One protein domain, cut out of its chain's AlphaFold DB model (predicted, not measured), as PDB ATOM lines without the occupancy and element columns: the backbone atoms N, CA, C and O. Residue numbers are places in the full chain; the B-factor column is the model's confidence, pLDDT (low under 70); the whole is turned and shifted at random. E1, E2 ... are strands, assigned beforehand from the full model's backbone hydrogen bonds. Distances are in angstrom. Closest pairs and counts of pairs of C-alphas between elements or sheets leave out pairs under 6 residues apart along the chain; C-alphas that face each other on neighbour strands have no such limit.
ATOM      1  N   ARG A  32     223.301 319.602 302.321       90.31
ATOM      2  CA  ARG A  32     224.232 318.693 301.670       90.31
ATOM      3  C   ARG A  32     224.484 319.126 300.232       90.31
ATOM      4  O   ARG A  32     223.555 319.472 299.508       90.31
ATOM      5  N   TYR A  33     225.735 319.005 299.823       90.25
ATOM      6  CA  TYR A  33     226.208 319.187 298.465       90.25
ATOM      7  C   TYR A  33     226.993 317.943 298.053       90.25
ATOM      8  O   TYR A  33     227.762 317.399 298.848       90.25
ATOM      9  N   ASP A  34     226.818 317.487 296.820       92.50
ATOM     10  CA  ASP A  34     227.530 316.337 296.274       92.50
ATOM     11  C   ASP A  34     228.656 316.811 295.352       92.50
ATOM     12  O   ASP A  34     228.497 317.769 294.596       92.50
ATOM     13  N   LEU A  35     229.816 316.157 295.428       91.81
ATOM     14  CA  LEU A  35     230.956 316.474 294.571       91.81
ATOM     15  C   LEU A  35     230.613 316.105 293.123       91.81
ATOM     16  O   LEU A  35     230.254 314.961 292.849       91.81
ATOM     17  N   VAL A  36     230.762 317.052 292.199       90.88
ATOM     18  CA  VAL A  36     230.436 316.857 290.777       90.88
ATOM     19  C   VAL A  36     231.652 316.959 289.867       90.88
ATOM     20  O   VAL A  36     231.697 316.281 288.839       90.88
ATOM     21  N   ALA A  37     232.661 317.742 290.251       89.06
ATOM     22  CA  ALA A  37     233.887 317.893 289.482       89.06
ATOM     23  C   ALA A  37     235.104 318.184 290.370       89.06
ATOM     24  O   ALA A  37     234.983 318.694 291.484       89.06
ATOM     25  N   VAL A  38     236.290 317.861 289.850       87.00
ATOM     26  CA  VAL A  38     237.585 318.245 290.431       87.00
ATOM     27  C   VAL A  38     238.430 318.890 289.335       87.00
ATOM     28  O   VAL A  38     238.515 318.355 288.229       87.00
ATOM     29  N   ASN A  39     239.023 320.054 289.609       85.44
ATOM     30  CA  ASN A  39     239.767 320.870 288.640       85.44
ATOM     31  C   ASN A  39     238.986 321.084 287.324       85.44
ATOM     32  O   ASN A  39     239.528 320.913 286.232       85.44
ATOM     33  N   GLY A  40     237.680 321.358 287.427       85.12
ATOM     34  CA  GLY A  40     236.783 321.538 286.279       85.12
ATOM     35  C   GLY A  40     236.462 320.269 285.475       85.12
ATOM     36  O   GLY A  40     235.838 320.363 284.421       85.12
ATOM     37  N   THR A  41     236.866 319.078 285.935       88.69
ATOM     38  CA  THR A  41     236.578 317.803 285.255       88.69
ATOM     39  C   THR A  41     235.524 317.000 286.016       88.69
ATOM     40  O   THR A  41     235.695 316.718 287.200       88.69
ATOM     41  N   VAL A  42     234.451 316.599 285.329       92.50
ATOM     42  CA  VAL A  42     233.309 315.870 285.914       92.50
ATOM     43  C   VAL A  42     233.701 314.466 286.376       92.50
ATOM     44  O   VAL A  42     234.442 313.766 285.686       92.50
ATOM     45  N   LEU A  43     233.185 314.048 287.533       89.69
ATOM     46  CA  LEU A  43     233.439 312.726 288.109       89.69
ATOM     47  C   LEU A  43     232.867 311.555 287.270       89.69
ATOM     48  O   LEU A  43     231.820 311.705 286.640       89.69
ATOM     49  N   PRO A  44     233.477 310.349 287.338       91.06
ATOM     50  CA  PRO A  44     234.772 310.069 287.956       91.06
ATOM     51  C   PRO A  44     235.909 310.652 287.105       91.06
ATOM     52  O   PRO A  44     235.914 310.495 285.886       91.06
ATOM     53  N   CYS A  45     236.887 311.306 287.732       87.06
ATOM     54  CA  CYS A  45     237.869 312.103 286.995       87.06
ATOM     55  C   CYS A  45     239.293 311.992 287.522       87.06
ATOM     56  O   CYS A  45     239.570 311.397 288.569       87.06
ATOM     57  N   CYS A  46     240.175 312.679 286.786       79.12
ATOM     58  CA  CYS A  46     241.424 313.191 287.325       79.12
ATOM     59  C   CYS A  46     242.351 312.077 287.813       79.12
ATOM     60  O   CYS A  46     242.981 312.202 288.858       79.12
ATOM     61  N   ALA A  47     242.391 310.979 287.048       80.44
ATOM     62  CA  ALA A  47     243.249 309.843 287.325       80.44
ATOM     63  C   ALA A  47     244.718 310.284 287.323       80.44
ATOM     64  O   ALA A  47     245.281 310.561 286.264       80.44
ATOM     65  N   GLN A  48     245.321 310.361 288.502       76.19
ATOM     66  CA  GLN A  48     246.716 310.746 288.685       76.19
ATOM     67  C   GLN A  48     247.533 309.523 289.062       76.19
ATOM     68  O   GLN A  48     247.063 308.694 289.829       76.19
ATOM     69  N   VAL A  49     248.742 309.392 288.530       77.81
ATOM     70  CA  VAL A  49     249.651 308.312 288.924       77.81
ATOM     71  C   VAL A  49     250.638 308.894 289.922       77.81
ATOM     72  O   VAL A  49     251.325 309.865 289.603       77.81
ATOM     73  N   ASP A  50     250.670 308.351 291.136       72.25
ATOM     74  CA  ASP A  50     251.635 308.778 292.146       72.25
ATOM     75  C   ASP A  50     253.044 308.230 291.849       72.25
ATOM     76  O   ASP A  50     253.269 307.454 290.917       72.25
ATOM     77  N   SER A  51     254.029 308.629 292.655       70.19
ATOM     78  CA  SER A  51     255.421 308.187 292.495       70.19
ATOM     79  C   SER A  51     255.632 306.681 292.703       70.19
ATOM     80  O   SER A  51     256.705 306.175 292.376       70.19
ATOM     81  N   THR A  52     254.631 305.961 293.219       75.19
ATOM     82  CA  THR A  52     254.646 304.502 293.395       75.19
ATOM     83  C   THR A  52     254.017 303.753 292.219       75.19
ATOM     84  O   THR A  52     254.037 302.526 292.198       75.19
ATOM     85  N   GLY A  53     253.487 304.469 291.220       77.62
ATOM     86  CA  GLY A  53     252.762 303.876 290.096       77.62
ATOM     87  C   GLY A  53     251.288 303.596 290.396       77.62
ATOM     88  O   GLY A  53     250.603 303.018 289.553       77.62
ATOM     89  N   THR A  54     250.783 304.021 291.558       82.06
ATOM     90  CA  THR A  54     249.376 303.857 291.932       82.06
ATOM     91  C   THR A  54     248.535 304.918 291.233       82.06
ATOM     92  O   THR A  54     248.799 306.116 291.347       82.06
ATOM     93  N   ARG A  55     247.493 304.491 290.519       85.94
ATOM     94  CA  ARG A  55     246.533 305.371 289.853       85.94
ATOM     95  C   ARG A  55     245.421 305.765 290.821       85.94
ATOM     96  O   ARG A  55     244.671 304.926 291.302       85.94
ATOM     97  N   VAL A  56     245.275 307.059 291.066       85.31
ATOM     98  CA  VAL A  56     244.291 307.665 291.966       85.31
ATOM     99  C   VAL A  56     243.212 308.357 291.149       85.31
ATOM    100  O   VAL A  56     243.497 309.331 290.465       85.31
ATOM    101  N   THR A  57     241.971 307.888 291.231       89.25
ATOM    102  CA  THR A  57     240.805 308.473 290.549       89.25
ATOM    103  C   THR A  57     239.831 309.039 291.577       89.25
ATOM    104  O   THR A  57     239.454 308.340 292.518       89.25
ATOM    105  N   PHE A  58     239.371 310.276 291.395       89.50
ATOM    106  CA  PHE A  58     238.287 310.833 292.210       89.50
ATOM    107  C   PHE A  58     236.961 310.257 291.722       89.50
ATOM    108  O   PHE A  58     236.677 310.293 290.525       89.50
ATOM    109  N   VAL A  59     236.169 309.685 292.629       93.00
ATOM    110  CA  VAL A  59     234.939 308.953 292.267       93.00
ATOM    111  C   VAL A  59     233.689 309.469 292.968       93.00
ATOM    112  O   VAL A  59     232.589 309.131 292.551       93.00
ATOM    113  N   GLY A  60     233.840 310.286 294.008       92.81
ATOM    114  CA  GLY A  60     232.714 310.860 294.731       92.81
ATOM    115  C   GLY A  60     233.162 311.761 295.870       92.81
ATOM    116  O   GLY A  60     234.354 311.900 296.149       92.81
ATOM    117  N   GLY A  61     232.187 312.356 296.535       91.56
ATOM    118  CA  GLY A  61     232.394 313.173 297.716       91.56
ATOM    119  C   GLY A  61     231.124 313.913 298.098       91.56
ATOM    120  O   GLY A  61     230.165 313.959 297.328       91.56
ATOM    121  N   SER A  62     231.124 314.490 299.288       92.06
ATOM    122  CA  SER A  62     230.025 315.305 299.790       92.06
ATOM    123  C   SER A  62     230.547 316.402 300.701       92.06
ATOM    124  O   SER A  62     231.509 316.189 301.435       92.06
ATOM    125  N   LEU A  63     229.872 317.540 300.710       89.44
ATOM    126  CA  LEU A  63     230.057 318.613 301.674       89.44
ATOM    127  C   LEU A  63     228.728 318.838 302.390       89.44
ATOM    128  O   LEU A  63     227.709 319.074 301.749       89.44
ATOM    129  N   THR A  64     228.739 318.771 303.711       90.38
ATOM    130  CA  THR A  64     227.598 319.112 304.555       90.38
ATOM    131  C   THR A  64     227.933 320.376 305.324       90.38
ATOM    132  O   THR A  64     228.953 320.423 306.012       90.38
ATOM    133  N   LEU A  65     227.069 321.377 305.202       87.75
ATOM    134  CA  LEU A  65     227.087 322.601 305.993       87.75
ATOM    135  C   LEU A  65     225.942 322.513 307.008       87.75
ATOM    136  O   LEU A  65     224.792 322.332 306.607       87.75
ATOM    137  N   GLU A  66     226.245 322.556 308.305       87.81
ATOM    138  CA  GLU A  66     225.218 322.537 309.356       87.81
ATOM    139  C   GLU A  66     224.503 323.884 309.471       87.81
ATOM    140  O   GLU A  66     225.023 324.905 309.044       87.81
ATOM    141  N   GLU A  67     223.307 323.916 310.055       82.50
ATOM    142  CA  GLU A  67     222.640 325.194 310.310       82.50
ATOM    143  C   GLU A  67     223.416 326.025 311.335       82.50
ATOM    144  O   GLU A  67     223.786 325.544 312.409       82.50
ATOM    145  N   ALA A  68     223.665 327.287 310.988       73.81
ATOM    146  CA  ALA A  68     224.251 328.252 311.902       73.81
ATOM    147  C   ALA A  68     223.152 328.886 312.744       73.81
ATOM    148  O   ALA A  68     222.184 329.422 312.209       73.81
ATOM    149  N   LEU A 117     228.554 337.681 310.841       74.94
ATOM    150  CA  LEU A 117     229.139 336.415 310.432       74.94
ATOM    151  C   LEU A 117     228.469 335.300 311.213       74.94
ATOM    152  O   LEU A 117     228.613 335.160 312.424       74.94
ATOM    153  N   HIS A 118     227.783 334.446 310.479       77.38
ATOM    154  CA  HIS A 118     227.210 333.229 311.005       77.38
ATOM    155  C   HIS A 118     228.255 332.120 310.965       77.38
ATOM    156  O   HIS A 118     228.894 331.889 309.933       77.38
ATOM    157  N   HIS A 119     228.407 331.406 312.079       79.69
ATOM    158  CA  HIS A 119     229.336 330.287 312.196       79.69
ATOM    159  C   HIS A 119     228.593 328.968 312.420       79.69
ATOM    160  O   HIS A 119     227.728 328.877 313.287       79.69
ATOM    161  N   ALA A 120     228.972 327.928 311.681       84.38
ATOM    162  CA  ALA A 120     228.450 326.572 311.860       84.38
ATOM    163  C   ALA A 120     229.513 325.520 311.566       84.38
ATOM    164  O   ALA A 120     230.573 325.828 311.020       84.38
ATOM    165  N   ALA A 121     229.259 324.271 311.944       88.06
ATOM    166  CA  ALA A 121     230.157 323.184 311.595       88.06
ATOM    167  C   ALA A 121     229.982 322.765 310.129       88.06
ATOM    168  O   ALA A 121     228.906 322.882 309.541       88.06
ATOM    169  N   TYR A 122     231.053 322.250 309.534       88.38
ATOM    170  CA  TYR A 122     230.981 321.549 308.258       88.38
ATOM    171  C   TYR A 122     231.652 320.181 308.354       88.38
ATOM    172  O   TYR A 122     232.575 319.965 309.147       88.38
ATOM    173  N   ALA A 123     231.233 319.281 307.468       88.75
ATOM    174  CA  ALA A 123     231.902 318.016 307.205       88.75
ATOM    175  C   ALA A 123     232.039 317.811 305.693       88.75
ATOM    176  O   ALA A 123     231.059 317.842 304.956       88.75
ATOM    177  N   MET A 124     233.261 317.583 305.229       87.12
ATOM    178  CA  MET A 124     233.596 317.319 303.836       87.12
ATOM    179  C   MET A 124     234.199 315.924 303.714       87.12
ATOM    180  O   MET A 124     235.154 315.595 304.412       87.12
ATOM    181  N   VAL A 125     233.670 315.120 302.801       89.00
ATOM    182  CA  VAL A 125     234.136 313.769 302.490       89.00
ATOM    183  C   VAL A 125     234.567 313.731 301.035       89.00
ATOM    184  O   VAL A 125     233.802 314.126 300.159       89.00
ATOM    185  N   ILE A 126     235.763 313.216 300.766       88.25
ATOM    186  CA  ILE A 126     236.265 312.981 299.411       88.25
ATOM    187  C   ILE A 126     236.552 311.494 299.244       88.25
ATOM    188  O   ILE A 126     237.316 310.910 300.009       88.25
ATOM    189  N   THR A 127     235.964 310.885 298.218       90.19
ATOM    190  CA  THR A 127     236.118 309.463 297.909       90.19
ATOM    191  C   THR A 127     236.999 309.275 296.680       90.19
ATOM    192  O   THR A 127     236.737 309.795 295.589       90.19
ATOM    193  N   ARG A 128     238.054 308.482 296.856       88.69
ATOM    194  CA  ARG A 128     239.072 308.187 295.850       88.69
ATOM    195  C   ARG A 128     239.207 306.690 295.660       88.69
ATOM    196  O   ARG A 128     239.142 305.924 296.615       88.69
ATOM    197  N   ARG A 129     239.439 306.280 294.423       90.00
ATOM    198  CA  ARG A 129     239.793 304.913 294.059       90.00
ATOM    199  C   ARG A 129     241.275 304.862 293.716       90.00
ATOM    200  O   ARG A 129     241.726 305.642 292.883       90.00
ATOM    201  N   TYR A 130     241.992 303.952 294.357       87.31
ATOM    202  CA  TYR A 130     243.398 303.662 294.125       87.31
ATOM    203  C   TYR A 130     243.496 302.332 293.397       87.31
ATOM    204  O   TYR A 130     242.962 301.332 293.877       87.31
ATOM    205  N   GLU A 131     244.167 302.336 292.258       89.06
ATOM    206  CA  GLU A 131     244.434 301.163 291.436       89.06
ATOM    207  C   GLU A 131     245.950 300.966 291.392       89.06
ATOM    208  O   GLU A 131     246.678 301.870 290.977       89.06
ATOM    209  N   ASP A 132     246.436 299.826 291.873       85.69
ATOM    210  CA  ASP A 132     247.861 299.505 291.838       85.69
ATOM    211  C   ASP A 132     248.273 298.892 290.487       85.69
ATOM    212  O   ASP A 132     247.445 298.534 289.643       85.69
ATOM    213  N   ALA A 133     249.584 298.787 290.263       80.56
ATOM    214  CA  ALA A 133     250.137 298.240 289.025       80.56
ATOM    215  C   ALA A 133     249.890 296.727 288.854       80.56
ATOM    216  O   ALA A 133     250.010 296.213 287.742       80.56
ATOM    217  N   GLU A 134     249.549 296.018 289.932       84.31
ATOM    218  CA  GLU A 134     249.269 294.578 289.944       84.31
ATOM    219  C   GLU A 134     247.784 294.277 289.653       84.31
ATOM    220  O   GLU A 134     247.392 293.116 289.527       84.31
ATOM    221  N   GLY A 135     246.964 295.321 289.474       81.25
ATOM    222  CA  GLY A 135     245.540 295.231 289.155       81.25
ATOM    223  C   GLY A 135     244.621 295.226 290.380       81.25
ATOM    224  O   GLY A 135     243.412 295.037 290.230       81.25
ATOM    225  N   GLY A 136     245.158 295.437 291.583       86.94
ATOM    226  CA  GLY A 136     244.376 295.670 292.788       86.94
ATOM    227  C   GLY A 136     243.661 297.019 292.738       86.94
ATOM    228  O   GLY A 136     244.166 297.997 292.192       86.94
ATOM    229  N   SER A 137     242.453 297.078 293.303       89.81
ATOM    230  CA  SER A 137     241.650 298.302 293.381       89.81
ATOM    231  C   SER A 137     241.037 298.443 294.769       89.81
ATOM    232  O   SER A 137     240.365 297.531 295.252       89.81
ATOM    233  N   GLN A 138     241.206 299.610 295.384       89.88
ATOM    234  CA  GLN A 138     240.605 299.960 296.671       89.88
ATOM    235  C   GLN A 138     239.968 301.348 296.619       89.88
ATOM    236  O   GLN A 138     240.503 302.270 296.007       89.88
ATOM    237  N   THR A 139     238.842 301.514 297.306       90.50
ATOM    238  CA  THR A 139     238.189 302.815 297.469       90.50
ATOM    239  C   THR A 139     238.401 303.302 298.894       90.50
ATOM    240  O   THR A 139     238.112 302.585 299.847       90.50
ATOM    241  N   VAL A 140     238.886 304.531 299.035       87.75
ATOM    242  CA  VAL A 140     239.147 305.195 300.313       87.75
ATOM    243  C   VAL A 140     238.342 306.486 300.357       87.75
ATOM    244  O   VAL A 140     238.260 307.203 299.361       87.75
ATOM    245  N   SER A 141     237.742 306.773 301.509       88.12
ATOM    246  CA  SER A 141     237.105 308.062 301.776       88.12
ATOM    247  C   SER A 141     237.854 308.777 302.885       88.12
ATOM    248  O   SER A 141     238.141 308.178 303.920       88.12
ATOM    249  N   ASP A 142     238.146 310.049 302.661       82.44
ATOM    250  CA  ASP A 142     238.815 310.916 303.618       82.44
ATOM    251  C   ASP A 142     237.856 312.016 304.055       82.44
ATOM    252  O   ASP A 142     237.189 312.630 303.220       82.44
ATOM    253  N   THR A 143     237.807 312.270 305.360       84.12
ATOM    254  CA  THR A 143     236.903 313.252 305.960       84.12
ATOM    255  C   THR A 143     237.699 314.412 306.546       84.12
ATOM    256  O   THR A 143     238.641 314.201 307.306       84.12
ATOM    257  N   SER A 144     237.288 315.635 306.224       81.06
ATOM    258  CA  SER A 144     237.735 316.881 306.843       81.06
ATOM    259  C   SER A 144     236.533 317.558 307.489       81.06
ATOM    260  O   SER A 144     235.454 317.586 306.905       81.06
ATOM    261  N   ALA A 145     236.698 318.090 308.694       83.44
ATOM    262  CA  ALA A 145     235.631 318.758 309.428       83.44
ATOM    263  C   ALA A 145     236.180 319.991 310.142       83.44
ATOM    264  O   ALA A 145     237.367 320.052 310.464       83.44
ATOM    265  N   GLY A 146     235.312 320.963 310.388       83.44
ATOM    266  CA  GLY A 146     235.700 322.224 310.999       83.44
ATOM    267  C   GLY A 146     234.519 323.166 311.143       83.44
ATOM    268  O   GLY A 146     233.373 322.733 311.227       83.44
ATOM    269  N   THR A 147     234.810 324.460 311.164       83.25
ATOM    270  CA  THR A 147     233.802 325.520 311.273       83.25
ATOM    271  C   THR A 147     233.810 326.325 309.993       83.25
ATOM    272  O   THR A 147     234.868 326.524 309.415       83.25
ATOM    273  N   TYR A 148     232.671 326.814 309.542       81.00
ATOM    274  CA  TYR A 148     232.591 327.741 308.432       81.00
ATOM    275  C   TYR A 148     231.960 329.053 308.851       81.00
ATOM    276  O   TYR A 148     231.192 329.083 309.806       81.00
ATOM    277  N   ALA A 149     232.306 330.116 308.131       79.06
ATOM    278  CA  ALA A 149     231.763 331.449 308.318       79.06
ATOM    279  C   ALA A 149     231.060 331.918 307.049       79.06
ATOM    280  O   ALA A 149     231.597 331.763 305.947       79.06
ATOM    281  N   TRP A 150     229.882 332.507 307.205       79.12
ATOM    282  CA  TRP A 150     229.104 333.063 306.106       79.12
ATOM    283  C   TRP A 150     228.393 334.346 306.521       79.12
ATOM    284  O   TRP A 150     228.196 334.587 307.706       79.12
ATOM    285  N   SER A 151     228.039 335.171 305.544       76.25
ATOM    286  CA  SER A 151     227.316 336.426 305.749       76.25
ATOM    287  C   SER A 151     226.087 336.482 304.858       76.25
ATOM    288  O   SER A 151     226.125 335.971 303.735       76.25
ATOM    289  N   ASP A 152     225.056 337.198 305.284       72.44
ATOM    290  CA  ASP A 152     224.028 337.688 304.372       72.44
ATOM    291  C   ASP A 152     224.690 338.663 303.386       72.44
ATOM    292  O   ASP A 152     225.081 339.777 303.732       72.44
ATOM    293  N   GLY A 153     224.942 338.212 302.161       66.81
ATOM    294  CA  GLY A 153     225.506 339.037 301.099       66.81
ATOM    295  C   GLY A 153     224.525 340.109 300.622       66.81
ATOM    296  O   GLY A 153     223.411 340.265 301.129       66.81
ATOM    297  N   GLU A 154     224.928 340.872 299.604       63.75
ATOM    298  CA  GLU A 154     224.061 341.901 299.027       63.75
ATOM    299  C   GLU A 154     222.752 341.293 298.490       63.75
ATOM    300  O   GLU A 154     222.734 340.199 297.927       63.75
ATOM    301  N   ALA A 155     221.643 342.016 298.679       65.75
ATOM    302  CA  ALA A 155     220.287 341.592 298.313       65.75
ATOM    303  C   ALA A 155     219.751 340.335 299.039       65.75
ATOM    304  O   ALA A 155     218.785 339.736 298.573       65.75
ATOM    305  N   GLY A 156     220.315 339.972 300.199       63.88
ATOM    306  CA  GLY A 156     219.818 338.843 300.992       63.88
ATOM    307  C   GLY A 156     220.175 337.497 300.367       63.88
ATOM    308  O   GLY A 156     219.383 336.561 300.420       63.88
ATOM    309  N   HIS A 157     221.346 337.411 299.731       66.81
ATOM    310  CA  HIS A 157     221.904 336.156 299.238       66.81
ATOM    311  C   HIS A 157     223.070 335.726 300.125       66.81
ATOM    312  O   HIS A 157     224.044 336.466 300.255       66.81
ATOM    313  N   PRO A 158     223.029 334.530 300.715       68.00
ATOM    314  CA  PRO A 158     224.043 334.103 301.656       68.00
ATOM    315  C   PRO A 158     225.356 333.863 300.917       68.00
ATOM    316  O   PRO A 158     225.412 333.183 299.892       68.00
ATOM    317  N   THR A 159     226.430 334.428 301.448       72.06
ATOM    318  CA  THR A 159     227.777 334.311 300.904       72.06
ATOM    319  C   THR A 159     228.632 333.535 301.888       72.06
ATOM    320  O   THR A 159     228.887 333.992 303.001       72.06
ATOM    321  N   LEU A 160     229.091 332.350 301.482       70.19
ATOM    322  CA  LEU A 160     230.098 331.622 302.245       70.19
ATOM    323  C   LEU A 160     231.421 332.376 302.144       70.19
ATOM    324  O   LEU A 160     231.948 332.590 301.055       70.19
ATOM    325  N   VAL A 161     231.954 332.755 303.299       69.31
ATOM    326  CA  VAL A 161     233.179 333.543 303.403       69.31
ATOM    327  C   VAL A 161     234.387 332.618 303.534       69.31
ATOM    328  O   VAL A 161     235.409 332.852 302.889       69.31
ATOM    329  N   SER A 162     234.293 331.565 304.359       73.88
ATOM    330  CA  SER A 162     235.418 330.648 304.586       73.88
ATOM    331  C   SER A 162     235.025 329.325 305.252       73.88
ATOM    332  O   SER A 162     234.109 329.292 306.071       73.88
ATOM    333  N   LEU A 163     235.777 328.254 304.972       72.81
ATOM    334  CA  LEU A 163     235.809 327.002 305.739       72.81
ATOM    335  C   LEU A 163     237.107 326.981 306.584       72.81
ATOM    336  O   LEU A 163     238.213 326.838 306.060       72.81
ATOM    337  N   LEU A 164     236.982 327.147 307.897       71.12
ATOM    338  CA  LEU A 164     238.065 327.232 308.882       71.12
ATOM    339  C   LEU A 164     238.513 325.843 309.370       71.12
ATOM    340  O   LEU A 164     237.720 324.913 309.465       71.12
ATOM    341  N   ASN A 165     239.784 325.721 309.769       62.22
ATOM    342  CA  ASN A 165     240.402 324.508 310.349       62.22
ATOM    343  C   ASN A 165     240.570 323.307 309.407       62.22
ATOM    344  O   ASN A 165     241.016 322.241 309.818       62.22
ATOM    345  N   ALA A 166     240.319 323.499 308.120       55.12
ATOM    346  CA  ALA A 166     240.368 322.439 307.129       55.12
ATOM    347  C   ALA A 166     241.761 322.119 306.549       55.12
ATOM    348  O   ALA A 166     241.867 321.317 305.622       55.12
ATOM    349  N   GLY A 167     242.815 322.822 306.981       51.84
ATOM    350  CA  GLY A 167     244.081 322.869 306.233       51.84
ATOM    351  C   GLY A 167     243.929 323.494 304.836       51.84
ATOM    352  O   GLY A 167     244.716 323.190 303.938       51.84
ATOM    353  N   MET A 168     242.895 324.326 304.650       51.81
ATOM    354  CA  MET A 168     242.531 324.970 303.387       51.81
ATOM    355  C   MET A 168     243.053 326.406 303.302       51.81
ATOM    356  O   MET A 168     243.051 327.139 304.289       51.81
ATOM    357  N   VAL A 169     243.475 326.815 302.102       43.75
ATOM    358  CA  VAL A 169     243.920 328.185 301.784       43.75
ATOM    359  C   VAL A 169     243.248 328.628 300.479       43.75
ATOM    360  O   VAL A 169     243.882 328.656 299.432       43.75
ATOM    361  N   GLY A 170     241.953 328.935 300.483       44.41
ATOM    362  CA  GLY A 170     241.259 329.350 299.258       44.41
ATOM    363  C   GLY A 170     239.891 329.973 299.513       44.41
ATOM    364  O   GLY A 170     239.285 329.710 300.548       44.41
ATOM    365  N   GLY A 171     239.448 330.827 298.582       50.59
ATOM    366  CA  GLY A 171     238.120 331.447 298.602       50.59
ATOM    367  C   GLY A 171     237.015 330.486 298.162       50.59
ATOM    368  O   GLY A 171     237.294 329.357 297.763       50.59
ATOM    369  N   PHE A 172     235.771 330.949 298.231       61.97
ATOM    370  CA  PHE A 172     234.574 330.213 297.827       61.97
ATOM    371  C   PHE A 172     233.753 331.085 296.879       61.97
ATOM    372  O   PHE A 172     233.743 332.309 297.012       61.97
ATOM    373  N   ALA A 173     233.050 330.454 295.943       60.22
ATOM    374  CA  ALA A 173     232.009 331.095 295.153       60.22
ATOM    375  C   ALA A 173     230.734 330.264 295.288       60.22
ATOM    376  O   ALA A 173     230.759 329.056 295.048       60.22
ATOM    377  N   ILE A 174     229.648 330.917 295.700       64.94
ATOM    378  CA  ILE A 174     228.301 330.352 295.678       64.94
ATOM    379  C   ILE A 174     227.579 330.954 294.473       64.94
ATOM    380  O   ILE A 174     227.617 332.169 294.280       64.94
ATOM    381  N   SER A 175     226.938 330.127 293.643       64.38
ATOM    382  CA  SER A 175     226.094 330.649 292.558       64.38
ATOM    383  C   SER A 175     224.917 331.456 293.121       64.38
ATOM    384  O   SER A 175     224.461 331.183 294.225       64.38
ATOM    385  N   GLU A 176     224.346 332.397 292.363       55.25
ATOM    386  CA  GLU A 176     223.220 333.258 292.806       55.25
ATOM    387  C   GLU A 176     221.995 332.488 293.356       55.25
ATOM    388  O   GLU A 176     221.102 333.066 293.969       55.25
ATOM    389  N   ARG A 177     221.941 331.168 293.141       54.59
ATOM    390  CA  ARG A 177     220.883 330.268 293.615       54.59
ATOM    391  C   ARG A 177     221.307 329.327 294.750       54.59
ATOM    392  O   ARG A 177     220.515 328.466 295.119       54.59
ATOM    393  N   GLY A 178     222.531 329.421 295.271       57.53
ATOM    394  CA  GLY A 178     223.011 328.511 296.320       57.53
ATOM    395  C   GLY A 178     223.262 327.077 295.843       57.53
ATOM    396  O   GLY A 178     223.256 326.152 296.651       57.53
ATOM    397  N   VAL A 179     223.411 326.869 294.530       61.78
ATOM    398  CA  VAL A 179     223.410 325.526 293.919       61.78
ATOM    399  C   VAL A 179     224.816 324.980 293.732       61.78
ATOM    400  O   VAL A 179     224.983 323.770 293.744       61.78
ATOM    401  N   GLU A 180     225.814 325.843 293.580       73.25
ATOM    402  CA  GLU A 180     227.199 325.458 293.305       73.25
ATOM    403  C   GLU A 180     228.134 326.018 294.365       73.25
ATOM    404  O   GLU A 180     227.950 327.155 294.793       73.25
ATOM    405  N   LEU A 181     229.122 325.216 294.763       74.81
ATOM    406  CA  LEU A 181     230.161 325.588 295.710       74.81
ATOM    407  C   LEU A 181     231.522 325.077 295.223       74.81
ATOM    408  O   LEU A 181     231.718 323.871 295.071       74.81
ATOM    409  N   ALA A 182     232.465 325.998 295.013       74.31
ATOM    410  CA  ALA A 182     233.853 325.692 294.661       74.31
ATOM    411  C   ALA A 182     234.794 325.818 295.874       74.31
ATOM    412  O   ALA A 182     234.704 326.779 296.637       74.31
ATOM    413  N   VAL A 183     235.711 324.859 296.039       73.38
ATOM    414  CA  VAL A 183     236.707 324.797 297.121       73.38
ATOM    415  C   VAL A 183     238.100 324.734 296.510       73.38
ATOM    416  O   VAL A 183     238.516 323.678 296.047       73.38
ATOM    417  N   HIS A 184     238.830 325.850 296.505       63.84
ATOM    418  CA  HIS A 184     240.034 325.990 295.673       63.84
ATOM    419  C   HIS A 184     241.319 325.354 296.220       63.84
ATOM    420  O   HIS A 184     242.253 325.191 295.443       63.84
ATOM    421  N   ARG A 185     241.418 325.018 297.516       64.56
ATOM    422  CA  ARG A 185     242.610 324.348 298.079       64.56
ATOM    423  C   ARG A 185     242.250 323.486 299.277       64.56
ATOM    424  O   ARG A 185     242.131 324.040 300.365       64.56
ATOM    425  N   ALA A 186     242.129 322.167 299.108       61.56
ATOM    426  CA  ALA A 186     241.989 321.238 300.232       61.56
ATOM    427  C   ALA A 186     242.975 320.071 300.166       61.56
ATOM    428  O   ALA A 186     243.085 319.368 299.162       61.56
ATOM    429  N   ASN A 187     243.680 319.855 301.277       61.59
ATOM    430  CA  ASN A 187     244.679 318.805 301.406       61.59
ATOM    431  C   ASN A 187     244.033 317.525 301.941       61.59
ATOM    432  O   ASN A 187     243.954 317.307 303.147       61.59
ATOM    433  N   PHE A 188     243.595 316.660 301.031       61.75
ATOM    434  CA  PHE A 188     243.187 315.295 301.353       61.75
ATOM    435  C   PHE A 188     244.293 314.339 300.910       61.75
ATOM    436  O   PHE A 188     244.462 314.120 299.715       61.75
ATOM    437  N   GLY A 189     245.059 313.728 301.817       49.41
ATOM    438  CA  GLY A 189     246.132 312.820 301.388       49.41
ATOM    439  C   GLY A 189     247.150 312.422 302.449       49.41
ATOM    440  O   GLY A 189     247.254 313.022 303.517       49.41
ATOM    441  N   ARG A 190     247.928 311.380 302.125       49.59
ATOM    442  CA  ARG A 190     249.087 310.939 302.909       49.59
ATOM    443  C   ARG A 190     250.267 311.870 302.632       49.59
ATOM    444  O   ARG A 190     250.979 311.675 301.660       49.59
ATOM    445  N   ALA A 191     250.497 312.820 303.533       42.53
ATOM    446  CA  ALA A 191     251.649 313.725 303.555       42.53
ATOM    447  C   ALA A 191     251.777 314.702 302.350       42.53
ATOM    448  O   ALA A 191     251.319 314.423 301.242       42.53
ATOM    449  N   PRO A 192     252.448 315.859 302.536       41.91
ATOM    450  CA  PRO A 192     252.532 316.934 301.534       41.91
ATOM    451  C   PRO A 192     253.199 316.554 300.200       41.91
ATOM    452  O   PRO A 192     253.110 317.306 299.239       41.91
ATOM    453  N   ALA A 193     253.899 315.417 300.139       42.84
ATOM    454  CA  ALA A 193     254.720 315.019 298.992       42.84
ATOM    455  C   ALA A 193     254.009 314.101 297.977       42.84
ATOM    456  O   ALA A 193     254.592 313.796 296.941       42.84
ATOM    457  N   LEU A 194     252.792 313.625 298.274       43.19
ATOM    458  CA  LEU A 194     252.093 312.608 297.465       43.19
ATOM    459  C   LEU A 194     250.712 313.054 296.971       43.19
ATOM    460  O   LEU A 194     250.045 312.305 296.260       43.19
ATOM    461  N   THR A 195     250.280 314.262 297.333       48.28
ATOM    462  CA  THR A 195     249.017 314.825 296.847       48.28
ATOM    463  C   THR A 195     249.343 315.825 295.738       48.28
ATOM    464  O   THR A 195     250.212 316.675 295.944       48.28
ATOM    465  N   PRO A 196     248.704 315.741 294.563       47.44
ATOM    466  CA  PRO A 196     248.884 316.737 293.514       47.44
ATOM    467  C   PRO A 196     248.482 318.114 294.040       47.44
ATOM    468  O   PRO A 196     247.567 318.204 294.856       47.44
ATOM    469  N   SER A 197     249.165 319.153 293.561       55.81
ATOM    470  CA  SER A 197     248.908 320.571 293.836       55.81
ATOM    471  C   SER A 197     247.419 320.875 294.036       55.81
ATOM    472  O   SER A 197     246.652 320.729 293.087       55.81
ATOM    473  N   ASP A 198     247.057 321.263 295.262       64.31
ATOM    474  CA  ASP A 198     245.816 321.930 295.673       64.31
ATOM    475  C   ASP A 198     244.624 321.778 294.699       64.31
ATOM    476  O   ASP A 198     244.343 322.701 293.931       64.31
ATOM    477  N   PRO A 199     243.929 320.623 294.683       72.94
ATOM    478  CA  PRO A 199     242.781 320.429 293.807       72.94
ATOM    479  C   PRO A 199     241.629 321.372 294.168       72.94
ATOM    480  O   PRO A 199     241.305 321.565 295.343       72.94
ATOM    481  N   GLU A 200     240.983 321.899 293.132       81.75
ATOM    482  CA  GLU A 200     239.714 322.603 293.232       81.75
ATOM    483  C   GLU A 200     238.562 321.599 293.178       81.75
ATOM    484  O   GLU A 200     238.439 320.840 292.217       81.75
ATOM    485  N   TYR A 201     237.701 321.603 294.188       85.06
ATOM    486  CA  TYR A 201     236.517 320.748 294.249       85.06
ATOM    487  C   TYR A 201     235.264 321.557 293.935       85.06
ATOM    488  O   TYR A 201     235.077 322.624 294.507       85.06
ATOM    489  N   GLN A 202     234.391 321.036 293.079       87.00
ATOM    490  CA  GLN A 202     233.105 321.653 292.754       87.00
ATOM    491  C   GLN A 202     231.974 320.754 293.246       87.00
ATOM    492  O   GLN A 202     231.909 319.573 292.892       87.00
ATOM    493  N   PHE A 203     231.093 321.317 294.066       88.06
ATOM    494  CA  PHE A 203     229.965 320.634 294.684       88.06
ATOM    495  C   PHE A 203     228.644 321.250 294.238       88.06
ATOM    496  O   PHE A 203     228.541 322.474 294.167       88.06
ATOM    497  N   PHE A 204     227.620 320.417 294.025       87.62
ATOM    498  CA  PHE A 204     226.258 320.864 293.738       87.62
ATOM    499  C   PHE A 204     225.266 320.461 294.822       87.62
ATOM    500  O   PHE A 204     225.302 319.340 295.329       87.62
ATOM    501  N   ARG A 205     224.333 321.363 295.140       84.31
ATOM    502  CA  ARG A 205     223.179 321.043 295.981       84.31
ATOM    503  C   ARG A 205     222.200 320.183 295.162       84.31
ATOM    504  O   ARG A 205     221.799 320.614 294.077       84.31
TER     505      ARG A 205
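What this domain is: This is residues 32 to 68 and 117 to 205 of the 208 residues of an uncharacterized protein of Gemmatimonadetes bacterium (UniProt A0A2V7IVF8). One strongly twisted sheet rolls up at one end into a loose barrel, ringed by E7, E8, E1, E3, E4, E5 and E6 and left open between E6 and E7; at the other end the E4 and E5 hairpin runs on as a long arm, with the E2 and E3 hairpin beside it. Residues 165 to 179 pass by the barrel's open side, and residues 184 to 200 loop from E7 toward the E2 end and back to E8. The printed part has 126 residues, no named helix and eight strands, E1 to E8 in order along the chain; the class is all strand, and the branched sheet's neighbour pairs are antiparallel. The whole is compact, with a radius of gyration of the C-alphas of 15.5 A, and its outline is a rod of 55 by 25 by 21 A.

How they stand to each other: Begin at E1, residues 32 to 38, whose pairing is staggered: residues 32 to 34 pair with E3, residues 55 to 65, and residues 34 to 38 with E8, residues 201 to 204. Look for N 33 and O 63 at 2.8 A, and for N 36 and O 202 at 2.9 A. E2, residues 45 to 49, is an edge strand and forms a hairpin with E3, with N 56 and O 48 at 2.7 A. E1 and E2 lie on one side of E3, and on the other side is E4, residues 118 to 131, where N 62 and O 125 are 2.8 A apart. E4, E5 of residues 137 to 152 and E6 of residues 158 to 164 form a meander, each strand the antiparallel neighbour of the one before. Check N 124 and O 144 at 2.8 A, then N 149 and O 162 at 2.9 A. E5 bends by 59 degrees at residue 147. E7, residues 180 to 183, is apart from E6 and forms a hairpin with E8, with N 183 and O 201 at 2.8 A.

Where its parts are: Find C-alpha 32 at (224.232, 318.693, 301.670), where E1 begins; it runs 17.5 A. E3 runs 30.6 A, and E4 41.3 A from C-alpha 118 at (227.210, 333.229, 311.005). E5, the longest strand with 16 residues, spans 44.5 A, and E6 17.2 A. E2, E7 and E8 are shorter; E8 ends at C-alpha 204, at (226.258, 320.864, 293.738).

The domain as a whole: The two C-alphas farthest apart are those of Glu 134 and Ala 155, 55.9 A. Residues 69 to 116 are not printed, and C-alphas 68 and 117 are 9.6 A apart across this cut. The links E6 to E7 and E7 to E8 are long. Mean pLDDT of the printed part is 75.9; residues 153 to 158, 161, 165 to 179 and 184 to 198 are under 70.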